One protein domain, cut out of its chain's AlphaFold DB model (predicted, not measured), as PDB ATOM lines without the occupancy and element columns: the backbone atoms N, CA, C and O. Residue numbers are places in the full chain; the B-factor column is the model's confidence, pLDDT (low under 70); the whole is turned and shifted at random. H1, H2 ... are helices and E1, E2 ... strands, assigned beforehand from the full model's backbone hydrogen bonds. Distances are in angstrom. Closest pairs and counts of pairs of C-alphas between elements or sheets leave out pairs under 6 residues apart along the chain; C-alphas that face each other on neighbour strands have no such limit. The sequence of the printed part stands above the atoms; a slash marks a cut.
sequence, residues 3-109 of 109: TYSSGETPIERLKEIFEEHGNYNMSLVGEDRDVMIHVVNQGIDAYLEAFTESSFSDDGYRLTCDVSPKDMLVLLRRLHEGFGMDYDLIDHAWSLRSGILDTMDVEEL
ATOM      1  N   THR A   3       9.102 -52.834  -3.751       57.19
ATOM      2  CA  THR A   3       7.726 -52.609  -4.198       57.19
ATOM      3  C   THR A   3       7.115 -51.378  -3.540       57.19
ATOM      4  O   THR A   3       7.245 -51.203  -2.326       57.19
ATOM      5  N   TYR A   4       6.424 -50.546  -4.326       64.56
ATOM      6  CA  TYR A   4       5.883 -49.250  -3.891       64.56
ATOM      7  C   TYR A   4       4.418 -49.086  -4.280       64.56
ATOM      8  O   TYR A   4       3.968 -49.704  -5.236       64.56
ATOM      9  N   SER A   5       3.657 -48.279  -3.537       60.91
ATOM     10  CA  SER A   5       2.239 -48.060  -3.843       60.91
ATOM     11  C   SER A   5       2.051 -47.164  -5.073       60.91
ATOM     12  O   SER A   5       2.868 -46.279  -5.337       60.91
ATOM     13  N   SER A   6       0.974 -47.380  -5.833       55.12
ATOM     14  CA  SER A   6       0.650 -46.565  -7.007       55.12
ATOM     15  C   SER A   6       0.595 -45.072  -6.662       55.12
ATOM     16  O   SER A   6      -0.185 -44.632  -5.815       55.12
ATOM     17  N   GLY A   7       1.445 -44.287  -7.329       56.62
ATOM     18  CA  GLY A   7       1.583 -42.843  -7.111       56.62
ATOM     19  C   GLY A   7       2.671 -42.448  -6.102       56.62
ATOM     20  O   GLY A   7       3.099 -41.292  -6.093       56.62
ATOM     21  N   GLU A   8       3.204 -43.387  -5.318       64.12
ATOM     22  CA  GLU A   8       4.385 -43.162  -4.483       64.12
ATOM     23  C   GLU A   8       5.648 -43.497  -5.278       64.12
ATOM     24  O   GLU A   8       6.065 -44.641  -5.420       64.12
ATOM     25  N   THR A   9       6.279 -42.459  -5.824       65.81
ATOM     26  CA  THR A   9       7.558 -42.612  -6.523       65.81
ATOM     27  C   THR A   9       8.668 -42.902  -5.501       65.81
ATOM     28  O   THR A   9       8.841 -42.103  -4.574       65.81
ATOM     29  N   PRO A  10       9.460 -43.980  -5.643       72.12
ATOM     30  CA  PRO A  10      10.462 -44.345  -4.648       72.12
ATOM     31  C   PRO A  10      11.718 -43.495  -4.762       72.12
ATOM     32  O   PRO A  10      12.714 -43.874  -5.374       72.12
ATOM     33  N   ILE A  11      11.665 -42.312  -4.154       75.00
ATOM     34  CA  ILE A  11      12.714 -41.293  -4.255       75.00
ATOM     35  C   ILE A  11      14.094 -41.853  -3.879       75.00
ATOM     36  O   ILE A  11      15.084 -41.483  -4.502       75.00
ATOM     37  N   GLU A  12      14.180 -42.717  -2.867       76.81
ATOM     38  CA  GLU A  12      15.449 -43.307  -2.416       76.81
ATOM     39  C   GLU A  12      16.030 -44.266  -3.458       76.81
ATOM     40  O   GLU A  12      17.178 -44.093  -3.861       76.81
ATOM     41  N   ARG A  13      15.215 -45.181  -3.989       77.88
ATOM     42  CA  ARG A  13      15.641 -46.113  -5.037       77.88
ATOM     43  C   ARG A  13      16.024 -45.397  -6.328       77.88
ATOM     44  O   ARG A  13      17.035 -45.724  -6.941       77.88
ATOM     45  N   LEU A  14      15.258 -44.378  -6.723       80.38
ATOM     46  CA  LEU A  14      15.603 -43.557  -7.881       80.38
ATOM     47  C   LEU A  14      16.952 -42.864  -7.692       80.38
ATOM     48  O   LEU A  14      17.759 -42.863  -8.615       80.38
ATOM     49  N   LYS A  15      17.229 -42.307  -6.505       81.81
ATOM     50  CA  LYS A  15      18.534 -41.690  -6.219       81.81
ATOM     51  C   LYS A  15      19.682 -42.674  -6.420       81.81
ATOM     52  O   LYS A  15      20.641 -42.305  -7.084       81.81
ATOM     53  N   GLU A  16      19.569 -43.900  -5.913       83.25
ATOM     54  CA  GLU A  16      20.600 -44.931  -6.102       83.25
ATOM     55  C   GLU A  16      20.851 -45.216  -7.588       83.25
ATOM     56  O   GLU A  16      21.989 -45.188  -8.048       83.25
ATOM     57  N   ILE A  17      19.779 -45.411  -8.362       83.00
ATOM     58  CA  ILE A  17      19.864 -45.672  -9.806       83.00
ATOM     59  C   ILE A  17      20.570 -44.518 -10.523       83.00
ATOM     60  O   ILE A  17      21.432 -44.734 -11.375       83.00
ATOM     61  N   PHE A  18      20.231 -43.284 -10.161       86.38
ATOM     62  CA  PHE A  18      20.815 -42.086 -10.748       86.38
ATOM     63  C   PHE A  18      22.269 -41.840 -10.327       86.38
ATOM     64  O   PHE A  18      23.042 -41.300 -11.119       86.38
ATOM     65  N   GLU A  19      22.665 -42.240  -9.118       85.50
ATOM     66  CA  GLU A  19      24.063 -42.208  -8.678       85.50
ATOM     67  C   GLU A  19      24.924 -43.216  -9.452       85.50
ATOM     68  O   GLU A  19      26.071 -42.915  -9.788       85.50
ATOM     69  N   GLU A  20      24.372 -44.388  -9.780       83.69
ATOM     70  CA  GLU A  20      25.081 -45.446 -10.508       83.69
ATOM     71  C   GLU A  20      25.147 -45.201 -12.022       83.69
ATOM     72  O   GLU A  20      26.184 -45.445 -12.648       83.69
ATOM     73  N   HIS A  21      24.057 -44.719 -12.623       83.81
ATOM     74  CA  HIS A  21      23.896 -44.665 -14.080       83.81
ATOM     75  C   HIS A  21      23.898 -43.250 -14.673       83.81
ATOM     76  O   HIS A  21      24.056 -43.103 -15.887       83.81
ATOM     77  N   GLY A  22      23.779 -42.208 -13.846       89.38
ATOM     78  CA  GLY A  22      23.597 -40.840 -14.323       89.38
ATOM     79  C   GLY A  22      22.232 -40.652 -14.989       89.38
ATOM     80  O   GLY A  22      21.267 -41.318 -14.632       89.38
ATOM     81  N   ASN A  23      22.136 -39.726 -15.944       94.06
ATOM     82  CA  ASN A  23      20.866 -39.376 -16.582       94.06
ATOM     83  C   ASN A  23      20.170 -40.574 -17.253       94.06
ATOM     84  O   ASN A  23      20.802 -41.448 -17.857       94.06
ATOM     85  N   TYR A  24      18.837 -40.563 -17.215       94.19
ATOM     86  CA  TYR A  24      18.016 -41.577 -17.859       94.19
ATOM     87  C   TYR A  24      17.789 -41.234 -19.332       94.19
ATOM     88  O   TYR A  24      17.124 -40.253 -19.671       94.19
ATOM     89  N   ASN A  25      18.341 -42.067 -20.208       95.31
ATOM     90  CA  ASN A  25      18.288 -41.876 -21.651       95.31
ATOM     91  C   ASN A  25      17.154 -42.702 -22.262       95.31
ATOM     92  O   ASN A  25      17.109 -43.919 -22.091       95.31
ATOM     93  N   MET A  26      16.277 -42.060 -23.034       96.00
ATOM     94  CA  MET A  26      15.210 -42.749 -23.764       96.00
ATOM     95  C   MET A  26      14.963 -42.146 -25.144       96.00
ATOM     96  O   MET A  26      15.299 -40.997 -25.427       96.00
ATOM     97  N   SER A  27      14.371 -42.950 -26.026       97.12
ATOM     98  CA  SER A  27      14.025 -42.542 -27.382       97.12
ATOM     99  C   SER A  27      12.618 -43.014 -27.724       97.12
ATOM    100  O   SER A  27      12.388 -44.207 -27.910       97.12
ATOM    101  N   LEU A  28      11.691 -42.065 -27.792       97.38
ATOM    102  CA  LEU A  28      10.256 -42.299 -27.901       97.38
ATOM    103  C   LEU A  28       9.761 -41.989 -29.315       97.38
ATOM    104  O   LEU A  28      10.300 -41.122 -30.006       97.38
ATOM    105  N   VAL A  29       8.725 -42.703 -29.743       96.62
ATOM    106  CA  VAL A  29       8.019 -42.532 -31.023       96.62
ATOM    107  C   VAL A  29       6.518 -42.708 -30.780       96.62
ATOM    108  O   VAL A  29       6.135 -43.233 -29.739       96.62
ATOM    109  N   GLY A  30       5.675 -42.303 -31.733       94.81
ATOM    110  CA  GLY A  30       4.221 -42.491 -31.626       94.81
ATOM    111  C   GLY A  30       3.615 -41.775 -30.415       94.81
ATOM    112  O   GLY A  30       4.044 -40.675 -30.066       94.81
ATOM    113  N   GLU A  31       2.642 -42.410 -29.765       94.94
ATOM    114  CA  GLU A  31       1.895 -41.827 -28.649       94.94
ATOM    115  C   GLU A  31       2.783 -41.517 -27.434       94.94
ATOM    116  O   GLU A  31       2.612 -40.471 -26.811       94.94
ATOM    117  N   ASP A  32       3.795 -42.344 -27.139       95.50
ATOM    118  CA  ASP A  32       4.732 -42.093 -26.030       95.50
ATOM    119  C   ASP A  32       5.512 -40.788 -26.231       95.50
ATOM    120  O   ASP A  32       5.778 -40.042 -25.284       95.50
ATOM    121  N   ARG A  33       5.868 -40.483 -27.488       95.44
ATOM    122  CA  ARG A  33       6.491 -39.204 -27.839       95.44
ATOM    123  C   ARG A  33       5.527 -38.052 -27.566       95.44
ATOM    124  O   ARG A  33       5.946 -37.050 -26.990       95.44
ATOM    125  N   ASP A  34       4.271 -38.178 -27.976       94.00
ATOM    126  CA  ASP A  34       3.287 -37.100 -27.858       94.00
ATOM    127  C   ASP A  34       2.922 -36.827 -26.389       94.00
ATOM    128  O   ASP A  34       2.890 -35.668 -25.964       94.00
ATOM    129  N   VAL A  35       2.780 -37.883 -25.581       95.44
ATOM    130  CA  VAL A  35       2.665 -37.801 -24.117       95.44
ATOM    131  C   VAL A  35       3.852 -37.044 -23.523       95.44
ATOM    132  O   VAL A  35       3.669 -36.107 -22.743       95.44
ATOM    133  N   MET A  36       5.080 -37.426 -23.886       95.31
ATOM    134  CA  MET A  36       6.283 -36.810 -23.329       95.31
ATOM    135  C   MET A  36       6.389 -35.325 -23.699       95.31
ATOM    136  O   MET A  36       6.718 -34.495 -22.849       95.31
ATOM    137  N   ILE A  37       6.054 -34.968 -24.943       94.12
ATOM    138  CA  ILE A  37       5.984 -33.571 -25.396       94.12
ATOM    139  C   ILE A  37       4.980 -32.787 -24.555       94.12
ATOM    140  O   ILE A  37       5.284 -31.664 -24.143       94.12
ATOM    141  N   HIS A  38       3.806 -33.359 -24.280       93.00
ATOM    142  CA  HIS A  38       2.805 -32.714 -23.436       93.00
ATOM    143  C   HIS A  38       3.353 -32.466 -22.031       93.00
ATOM    144  O   HIS A  38       3.354 -31.327 -21.575       93.00
ATOM    145  N   VAL A  39       3.896 -33.499 -21.380       93.06
ATOM    146  CA  VAL A  39       4.433 -33.422 -20.010       93.06
ATOM    147  C   VAL A  39       5.531 -32.370 -19.868       93.06
ATOM    148  O   VAL A  39       5.510 -31.575 -18.921       93.06
ATOM    149  N   VAL A  40       6.488 -32.344 -20.795       91.69
ATOM    150  CA  VAL A  40       7.623 -31.410 -20.746       91.69
ATOM    151  C   VAL A  40       7.157 -29.970 -20.967       91.69
ATOM    152  O   VAL A  40       7.622 -29.056 -20.282       91.69
ATOM    153  N   ASN A  41       6.188 -29.754 -21.861       90.50
ATOM    154  CA  ASN A  41       5.721 -28.418 -22.236       90.50
ATOM    155  C   ASN A  41       4.676 -27.805 -21.289       90.50
ATOM    156  O   ASN A  41       4.252 -26.673 -21.518       90.50
ATOM    157  N   GLN A  42       4.302 -28.475 -20.193       86.19
ATOM    158  CA  GLN A  42       3.423 -27.884 -19.166       86.19
ATOM    159  C   GLN A  42       4.043 -26.667 -18.455       86.19
ATOM    160  O   GLN A  42       3.344 -25.943 -17.748       86.19
ATOM    161  N   GLY A  43       5.343 -26.406 -18.636       85.44
ATOM    162  CA  GLY A  43       6.032 -25.295 -17.984       85.44
ATOM    163  C   GLY A  43       6.175 -25.528 -16.480       85.44
ATOM    164  O   GLY A  43       6.586 -26.614 -16.062       85.44
ATOM    165  N   ILE A  44       5.868 -24.502 -15.680       84.81
ATOM    166  CA  ILE A  44       5.815 -24.597 -14.214       84.81
ATOM    167  C   ILE A  44       4.452 -25.173 -13.823       84.81
ATOM    168  O   ILE A  44       3.424 -24.578 -14.144       84.81
ATOM    169  N   ASP A  45       4.449 -26.313 -13.135       83.06
ATOM    170  CA  ASP A  45       3.218 -26.985 -12.710       83.06
ATOM    171  C   ASP A  45       2.668 -26.455 -11.371       83.06
ATOM    172  O   ASP A  45       3.195 -25.517 -10.764       83.06
ATOM    173  N   ALA A  46       1.571 -27.058 -10.899       82.31
ATOM    174  CA  ALA A  46       0.911 -26.697  -9.643       82.31
ATOM    175  C   ALA A  46       1.800 -26.877  -8.394       82.31
ATOM    176  O   ALA A  46       1.512 -26.284  -7.354       82.31
ATOM    177  N   TYR A  47       2.884 -27.648  -8.505       84.88
ATOM    178  CA  TYR A  47       3.877 -27.864  -7.453       84.88
ATOM    179  C   TYR A  47       5.048 -26.878  -7.547       84.88
ATOM    180  O   TYR A  47       5.992 -26.974  -6.769       84.88
ATOM    181  N   LEU A  48       4.964 -25.890  -8.448       87.50
ATOM    182  CA  LEU A  48       6.013 -24.912  -8.738       87.50
ATOM    183  C   LEU A  48       7.298 -25.548  -9.286       87.50
ATOM    184  O   LEU A  48       8.379 -24.968  -9.165       87.50
ATOM    185  N   GLU A  49       7.181 -26.712  -9.923       88.88
ATOM    186  CA  GLU A  49       8.308 -27.424 -10.513       88.88
ATOM    187  C   GLU A  49       8.242 -27.398 -12.039       88.88
ATOM    188  O   GLU A  49       7.174 -27.310 -12.647       88.88
ATOM    189  N   ALA A  50       9.413 -27.448 -12.669       89.75
ATOM    190  CA  ALA A  50       9.590 -27.487 -14.113       89.75
ATOM    191  C   ALA A  50      10.812 -28.342 -14.456       89.75
ATOM    192  O   ALA A  50      11.679 -28.553 -13.608       89.75
ATOM    193  N   PHE A  51      10.901 -28.773 -15.714       91.31
ATOM    194  CA  PHE A  51      12.118 -29.381 -16.244       91.31
ATOM    195  C   PHE A  51      13.212 -28.317 -16.342       91.31
ATOM    196  O   PHE A  51      13.012 -27.279 -16.976       91.31
ATOM    197  N   THR A  52      14.353 -28.554 -15.694       90.50
ATOM    198  CA  THR A  52      15.432 -27.553 -15.592       90.50
ATOM    199  C   THR A  52      16.792 -28.041 -16.061       90.50
ATOM    200  O   THR A  52      17.626 -27.216 -16.432       90.50
ATOM    201  N   GLU A  53      17.030 -29.349 -16.045       93.12
ATOM    202  CA  GLU A  53      18.362 -29.932 -16.252       93.12
ATOM    203  C   GLU A  53      18.383 -30.981 -17.377       93.12
ATOM    204  O   GLU A  53      19.445 -31.294 -17.906       93.12
ATOM    205  N   SER A  54      17.217 -31.496 -17.769       95.75
ATOM    206  CA  SER A  54      17.045 -32.471 -18.847       95.75
ATOM    207  C   SER A  54      17.187 -31.841 -20.226       95.75
ATOM    208  O   SER A  54      16.909 -30.655 -20.419       95.75
ATOM    209  N   SER A  55      17.546 -32.660 -21.214       96.12
ATOM    210  CA  SER A  55      17.575 -32.245 -22.616       96.12
ATOM    211  C   SER A  55      16.644 -33.089 -23.484       96.12
ATOM    212  O   SER A  55      16.483 -34.294 -23.287       96.12
ATOM    213  N   PHE A  56      16.010 -32.421 -24.448       96.12
ATOM    214  CA  PHE A  56      15.019 -33.008 -25.343       96.12
ATOM    215  C   PHE A  56      15.337 -32.603 -26.779       96.12
ATOM    216  O   PHE A  56      15.523 -31.420 -27.073       96.12
ATOM    217  N   SER A  57      15.400 -33.582 -27.677       96.88
ATOM    218  CA  SER A  57      15.611 -33.364 -29.106       96.88
ATOM    219  C   SER A  57      14.510 -34.059 -29.892       96.88
ATOM    220  O   SER A  57      14.396 -35.284 -29.857       96.88
ATOM    221  N   ASP A  58      13.693 -33.260 -30.573       96.19
ATOM    222  CA  ASP A  58      12.580 -33.719 -31.399       96.19
ATOM    223  C   ASP A  58      12.899 -33.497 -32.880       96.19
ATOM    224  O   ASP A  58      13.186 -32.372 -33.296       96.19
ATOM    225  N   ASP A  59      12.846 -34.566 -33.674       95.25
ATOM    226  CA  ASP A  59      13.010 -34.512 -35.132       95.25
ATOM    227  C   ASP A  59      11.674 -34.580 -35.901       95.25
ATOM    228  O   ASP A  59      11.660 -34.597 -37.134       95.25
ATOM    229  N   GLY A  60      10.547 -34.592 -35.182       91.81
ATOM    230  CA  GLY A  60       9.194 -34.693 -35.729       91.81
ATOM    231  C   GLY A  60       8.662 -36.125 -35.837       91.81
ATOM    232  O   GLY A  60       7.455 -36.308 -35.975       91.81
ATOM    233  N   TYR A  61       9.527 -37.136 -35.747       94.12
ATOM    234  CA  TYR A  61       9.148 -38.553 -35.706       94.12
ATOM    235  C   TYR A  61       9.539 -39.212 -34.380       94.12
ATOM    236  O   TYR A  61       8.826 -40.071 -33.857       94.12
ATOM    237  N   ARG A  62      10.680 -38.803 -33.833       97.00
ATOM    238  CA  ARG A  62      11.318 -39.362 -32.654       97.00
ATOM    239  C   ARG A  62      11.685 -38.244 -31.695       97.00
ATOM    240  O   ARG A  62      12.251 -37.226 -32.085       97.00
ATOM    241  N   LEU A  63      11.417 -38.494 -30.421       97.81
ATOM    242  CA  LEU A  63      11.869 -37.660 -29.323       97.81
ATOM    243  C   LEU A  63      12.982 -38.393 -28.580       97.81
ATOM    244  O   LEU A  63      12.768 -39.471 -28.030       97.81
ATOM    245  N   THR A  64      14.176 -37.814 -28.577       97.88
ATOM    246  CA  THR A  64      15.290 -38.287 -27.750       97.88
ATOM    247  C   THR A  64      15.327 -37.466 -26.471       97.88
ATOM    248  O   THR A  64      15.345 -36.236 -26.527       97.88
ATOM    249  N   CYS A  65      15.334 -38.153 -25.335       97.56
ATOM    250  CA  CYS A  65      15.285 -37.559 -24.008       97.56
ATOM    251  C   CYS A  65      16.514 -37.996 -23.216       97.56
ATOM    252  O   CYS A  65      16.796 -39.190 -23.124       97.56
ATOM    253  N   ASP A  66      17.179 -37.031 -22.600       97.06
ATOM    254  CA  ASP A  66      18.202 -37.246 -21.583       97.06
ATOM    255  C   ASP A  66      17.693 -36.599 -20.293       97.06
ATOM    256  O   ASP A  66      17.752 -35.377 -20.126       97.06
ATOM    257  N   VAL A  67      17.059 -37.413 -19.446       96.31
ATOM    258  CA  VAL A  67      16.306 -36.947 -18.278       96.31
ATOM    259  C   VAL A  67      17.202 -36.948 -17.050       96.31
ATOM    260  O   VAL A  67      17.736 -37.983 -16.647       96.31
ATOM    261  N   SER A  68      17.344 -35.776 -16.435       93.88
ATOM    262  CA  SER A  68      18.129 -35.617 -15.217       93.88
ATOM    263  C   SER A  68      17.449 -36.306 -14.023       93.88
ATOM    264  O   SER A  68      16.218 -36.406 -13.979       93.88
ATOM    265  N   PRO A  69      18.215 -36.706 -12.993       90.19
ATOM    266  CA  PRO A  69      17.652 -37.265 -11.763       90.19
ATOM    267  C   PRO A  69      16.601 -36.358 -11.112       90.19
ATOM    268  O   PRO A  69      15.585 -36.817 -10.592       90.19
ATOM    269  N   LYS A  70      16.842 -35.044 -11.155       87.19
ATOM    270  CA  LYS A  70      15.975 -34.030 -10.552       87.19
ATOM    271  C   LYS A  70      14.652 -33.897 -11.296       87.19
ATOM    272  O   LYS A  70      13.599 -33.821 -10.669       87.19
ATOM    273  N   ASP A  71      14.704 -33.899 -12.621       92.88
ATOM    274  CA  ASP A  71      13.504 -33.770 -13.439       92.88
ATOM    275  C   ASP A  71      12.732 -35.096 -13.556       92.88
ATOM    276  O   ASP A  71      11.546 -35.078 -13.879       92.88
ATOM    277  N   MET A  72      13.353 -36.246 -13.258       92.56
ATOM    278  CA  MET A  72      12.671 -37.546 -13.275       92.56
ATOM    279  C   MET A  72      11.482 -37.589 -12.311       92.56
ATOM    280  O   MET A  72      10.425 -38.109 -12.653       92.56
ATOM    281  N   LEU A  73      11.619 -37.019 -11.112       88.38
ATOM    282  CA  LEU A  73      10.517 -36.987 -10.145       88.38
ATOM    283  C   LEU A  73       9.327 -36.179 -10.675       88.38
ATOM    284  O   LEU A  73       8.177 -36.594 -10.538       88.38
ATOM    285  N   VAL A  74       9.616 -35.058 -11.340       91.19
ATOM    286  CA  VAL A  74       8.607 -34.215 -11.991       91.19
ATOM    287  C   VAL A  74       7.943 -34.980 -13.137       91.19
ATOM    288  O   VAL A  74       6.718 -34.979 -13.248       91.19
ATOM    289  N   LEU A  75       8.734 -35.678 -13.957       93.69
ATOM    290  CA  LEU A  75       8.253 -36.511 -15.059       93.69
ATOM    291  C   LEU A  75       7.290 -37.597 -14.572       93.69
ATOM    292  O   LEU A  75       6.153 -37.662 -15.038       93.69
ATOM    293  N   LEU A  76       7.726 -38.424 -13.620       92.12
ATOM    294  CA  LEU A  76       6.933 -39.533 -13.096       92.12
ATOM    295  C   LEU A  76       5.648 -39.039 -12.428       92.12
ATOM    296  O   LEU A  76       4.601 -39.659 -12.598       92.12
ATOM    297  N   ARG A  77       5.689 -37.905 -11.718       90.56
ATOM    298  CA  ARG A  77       4.473 -37.297 -11.167       90.56
ATOM    299  C   ARG A  77       3.519 -36.857 -12.275       90.56
ATOM    300  O   ARG A  77       2.352 -37.227 -12.247       90.56
ATOM    301  N   ARG A  78       3.993 -36.091 -13.259       92.06
ATOM    302  CA  ARG A  78       3.132 -35.550 -14.325       92.06
ATOM    303  C   ARG A  78       2.506 -36.640 -15.187       92.06
ATOM    304  O   ARG A  78       1.355 -36.498 -15.589       92.06
ATOM    305  N   LEU A  79       3.238 -37.724 -15.442       93.12
ATOM    306  CA  LEU A  79       2.698 -38.891 -16.136       93.12
ATOM    307  C   LEU A  79       1.600 -39.589 -15.321       93.12
ATOM    308  O   LEU A  79       0.622 -40.049 -15.895       93.12
ATOM    309  N   HIS A  80       1.737 -39.641 -13.994       90.75
ATOM    310  CA  HIS A  80       0.703 -40.190 -13.115       90.75
ATOM    311  C   HIS A  80      -0.538 -39.286 -13.048       90.75
ATOM    312  O   HIS A  80      -1.665 -39.762 -13.156       90.75
ATOM    313  N   GLU A  81      -0.337 -37.978 -12.895       88.94
ATOM    314  CA  GLU A  81      -1.424 -37.005 -12.744       88.94
ATOM    315  C   GLU A  81      -2.192 -36.748 -14.044       88.94
ATOM    316  O   GLU A  81      -3.363 -36.372 -13.995       88.94
ATOM    317  N   GLY A  82      -1.542 -36.901 -15.204       88.62
ATOM    318  CA  GLY A  82      -2.171 -36.701 -16.510       88.62
ATOM    319  C   GLY A  82      -2.714 -35.282 -16.717       88.62
ATOM    320  O   GLY A  82      -3.686 -35.081 -17.445       88.62
ATOM    321  N   PHE A  83      -2.142 -34.273 -16.045       85.69
ATOM    322  CA  PHE A  83      -2.722 -32.931 -16.034       85.69
ATOM    323  C   PHE A  83      -2.816 -32.331 -17.446       85.69
ATOM    324  O   PHE A  83      -1.846 -32.279 -18.205       85.69
ATOM    325  N   GLY A  84      -4.009 -31.850 -17.799       84.12
ATOM    326  CA  GLY A  84      -4.278 -31.255 -19.106       84.12
ATOM    327  C   GLY A  84      -4.258 -32.243 -20.274       84.12
ATOM    328  O   GLY A  84      -4.257 -31.779 -21.409       84.12
ATOM    329  N   MET A  85      -4.212 -33.554 -20.014       89.25
ATOM    330  CA  MET A  85      -4.314 -34.593 -21.037       89.25
ATOM    331  C   MET A  85      -5.762 -35.047 -21.226       89.25
ATOM    332  O   MET A  85      -6.559 -35.103 -20.287       89.25
ATOM    333  N   ASP A  86      -6.085 -35.398 -22.460       88.69
ATOM    334  CA  ASP A  86      -7.313 -36.063 -22.865       88.69
ATOM    335  C   ASP A  86      -7.347 -37.495 -22.298       88.69
ATOM    336  O   ASP A  86      -6.300 -38.091 -22.050       88.69
ATOM    337  N   TYR A  87      -8.540 -38.082 -22.146       83.38
ATOM    338  CA  TYR A  87      -8.689 -39.442 -21.602       83.38
ATOM    339  C   TYR A  87      -7.831 -40.484 -22.334       83.38
ATOM    340  O   TYR A  87      -7.206 -41.310 -21.679       83.38
ATOM    341  N   ASP A  88      -7.745 -40.396 -23.663       83.88
ATOM    342  CA  ASP A  88      -6.943 -41.327 -24.463       83.88
ATOM    343  C   ASP A  88      -5.436 -41.195 -24.158       83.88
ATOM    344  O   ASP A  88      -4.715 -42.187 -24.146       83.88
ATOM    345  N   LEU A  89      -4.950 -39.987 -23.847       86.62
ATOM    346  CA  LEU A  89      -3.545 -39.733 -23.505       86.62
ATOM    347  C   LEU A  89      -3.193 -40.140 -22.068       86.62
ATOM    348  O   LEU A  89      -2.033 -40.451 -21.807       86.62
ATOM    349  N   ILE A  90      -4.159 -40.158 -21.144       91.12
ATOM    350  CA  ILE A  90      -3.924 -40.545 -19.741       91.12
ATOM    351  C   ILE A  90      -3.489 -42.011 -19.646       91.12
ATOM    352  O   ILE A  90      -2.503 -42.306 -18.970       91.12
ATOM    353  N   ASP A  91      -4.160 -42.914 -20.365       90.69
ATOM    354  CA  ASP A  91      -3.801 -44.339 -20.377       90.69
ATOM    355  C   ASP A  91      -2.382 -44.548 -20.937       90.69
ATOM    356  O   ASP A  91      -1.587 -45.315 -20.385       90.69
ATOM    357  N   HIS A  92      -2.024 -43.806 -21.990       93.06
ATOM    358  CA  HIS A  92      -0.669 -43.815 -22.538       93.06
ATOM    359  C   HIS A  92       0.360 -43.239 -21.557       93.06
ATOM    360  O   HIS A  92       1.443 -43.805 -21.411       93.06
ATOM    361  N   ALA A  93       0.031 -42.167 -20.834       93.94
ATOM    362  CA  ALA A  93       0.911 -41.590 -19.822       93.94
ATOM    363  C   ALA A  93       1.198 -42.565 -18.678       93.94
ATOM    364  O   ALA A  93       2.351 -42.711 -18.260       93.94
ATOM    365  N   TRP A  94       0.175 -43.287 -18.228       91.88
ATOM    366  CA  TRP A  94       0.326 -44.333 -17.225       91.88
ATOM    367  C   TRP A  94       1.189 -45.485 -17.739       91.88
ATOM    368  O   TRP A  94       2.137 -45.879 -17.061       91.88
ATOM    369  N   SER A  95       0.935 -45.967 -18.959       92.44
ATOM    370  CA  SER A  95       1.745 -47.029 -19.565       92.44
ATOM    371  C   SER A  95       3.209 -46.618 -19.731       92.44
ATOM    372  O   SER A  95       4.102 -47.408 -19.423       92.44
ATOM    373  N   LEU A  96       3.476 -45.389 -20.183       94.75
ATOM    374  CA  LEU A  96       4.836 -44.872 -20.336       94.75
ATOM    375  C   LEU A  96       5.542 -44.798 -18.980       94.75
ATOM    376  O   LEU A  96       6.690 -45.217 -18.851       94.75
ATOM    377  N   ARG A  97       4.844 -44.310 -17.951       93.31
ATOM    378  CA  ARG A  97       5.368 -44.254 -16.585       93.31
ATOM    379  C   ARG A  97       5.742 -45.634 -16.060       93.31
ATOM    380  O   ARG A  97       6.858 -45.802 -15.577       93.31
ATOM    381  N   SER A  98       4.842 -46.607 -16.174       90.44
ATOM    382  CA  SER A  98       5.119 -47.979 -15.746       90.44
ATOM    383  C   SER A  98       6.281 -48.583 -16.536       90.44
ATOM    384  O   SER A  98       7.146 -49.208 -15.940       90.44
ATOM    385  N   GLY A  99       6.368 -48.327 -17.846       92.62
ATOM    386  CA  GLY A  99       7.496 -48.766 -18.670       92.62
ATOM    387  C   GLY A  99       8.839 -48.182 -18.216       92.62
ATOM    388  O   GLY A  99       9.825 -48.908 -18.138       92.62
ATOM    389  N   ILE A 100       8.881 -46.892 -17.861       92.75
ATOM    390  CA  ILE A 100      10.083 -46.250 -17.304       92.75
ATOM    391  C   ILE A 100      10.481 -46.921 -15.983       92.75
ATOM    392  O   ILE A 100      11.643 -47.290 -15.820       92.75
ATOM    393  N   LEU A 101       9.534 -47.108 -15.062       89.75
ATOM    394  CA  LEU A 101       9.799 -47.732 -13.760       89.75
ATOM    395  C   LEU A 101      10.269 -49.189 -13.896       89.75
ATOM    396  O   LEU A 101      11.223 -49.584 -13.227       89.75
ATOM    397  N   ASP A 102       9.691 -49.953 -14.821       88.88
ATOM    398  CA  ASP A 102      10.091 -51.339 -15.090       88.88
ATOM    399  C   ASP A 102      11.549 -51.421 -15.578       88.88
ATOM    400  O   ASP A 102      12.337 -52.229 -15.086       88.88
ATOM    401  N   THR A 103      11.981 -50.502 -16.454       90.06
ATOM    402  CA  THR A 103      13.398 -50.443 -16.881       90.06
ATOM    403  C   THR A 103      14.375 -50.121 -15.745       90.06
ATOM    404  O   THR A 103      15.573 -50.380 -15.863       90.06
ATOM    405  N   MET A 104      13.862 -49.554 -14.652       86.38
ATOM    406  CA  MET A 104      14.593 -49.181 -13.446       86.38
ATOM    407  C   MET A 104      14.530 -50.264 -12.349       86.38
ATOM    408  O   MET A 104      15.058 -50.044 -11.260       86.38
ATOM    409  N   ASP A 105      13.922 -51.429 -12.612       85.62
ATOM    410  CA  ASP A 105      13.640 -52.479 -11.611       85.62
ATOM    411  C   ASP A 105      12.797 -51.950 -10.429       85.62
ATOM    412  O   ASP A 105      13.024 -52.297  -9.264       85.62
ATOM    413  N   VAL A 106      11.839 -51.065 -10.729       82.56
ATOM    414  CA  VAL A 106      10.884 -50.496  -9.772       82.56
ATOM    415  C   VAL A 106       9.479 -51.011 -10.082       82.56
ATOM    416  O   VAL A 106       8.929 -50.726 -11.143       82.56
ATOM    417  N   GLU A 107       8.876 -51.730  -9.132       72.50
ATOM    418  CA  GLU A 107       7.526 -52.289  -9.272       72.50
ATOM    419  C   GLU A 107       6.485 -51.448  -8.508       72.50
ATOM    420  O   GLU A 107       6.697 -51.059  -7.352       72.50
ATOM    421  N   GLU A 108       5.345 -51.195  -9.156       66.88
ATOM    422  CA  GLU A 108       4.189 -50.505  -8.572       66.88
ATOM    423  C   GLU A 108       3.075 -51.475  -8.162       66.88
ATOM    424  O   GLU A 108       2.728 -52.381  -8.921       66.88
ATOM    425  N   LEU A 109       2.485 -51.239  -6.985       59.88
ATOM    426  CA  LEU A 109       1.359 -51.975  -6.390       59.88
ATOM    427  C   LEU A 109       0.042 -51.210  -6.461       59.88
ATOM    428  O   LEU A 109       0.037 -50.000  -6.129       59.88
TER     429      LEU A 109
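Overview. This is residues 3 to 109 of the 109 residues of an uncharacterized protein of Thermoplasmatales archaeon (UniProt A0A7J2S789). A small sheet of three strands has H2 slanting over one face and no named helix over the other; the helical hairpin of H3 and H4 packs on H2, and H1 packs on residues 69 to 73 of H3. Here 107 residues are printed, with elements in the order H1, E1, H2, E2, E3, H3, H4, E4; the sheet, E1, E3, E2, is antiparallel, and the class is mixed. The whole is compact, with a radius of gyration of the C-alphas of 13.0 A and spans of 33 by 26 by 26 A.

Arrangement. Start at residues 3 to 4, which pair in parallel with residues 107 to 108 of E4, residues 106 to 108. H1, residues 11 to 21, touches H3, residues 69 to 81, at C-alphas Phe 18 and Pro 69, the closest, 5.9 A. Look next at E1, residues 24 to 29, antiparallel to E3, residues 62 to 67: N 26 and O 65 are 2.9 A apart. H2, residues 30 to 41, is on the sheet at a height of 8.8 A. E2, residues 55 to 58, forms a hairpin with E3, N 57 and O 64 2.9 A apart. E1, H2 and E2 make a split strand-helix-strand unit, E3 lying between its strands, with a right-handed crossover. The hub, H3, forms a helical hairpin with H4, residues 87 to 103, at 38 degrees, closest at C-alphas Leu 79 and Ala 93, 4.9 A. H4 touches H2 about perpendicular, 87 degrees, closest at C-alphas Val 35 and Ala 93, 6.0 A. Every O i to N i+4 pair is within hydrogen-bond range in H1 and H2, 7 of 9 in H3 and 11 of 13 in H4.

Along the chain. Find C-alpha 11 at (12.714, -41.293, -4.255), where H1 begins; H4, 25.1 A long, ends at C-alpha 103, (13.398, -50.443, -16.881). H3 measures 19.1 A, H2 17.0 A and E1 16.6 A.

Size, cuts and confidence. The C-alphas farthest apart, Thr 3 and Gly 60, are 36.3 A apart. The printed part has no cut; the link H2 to E2, residues 42 to 54, is long. Confidence is under 70 at residues 3 to 9 and 108 to 109.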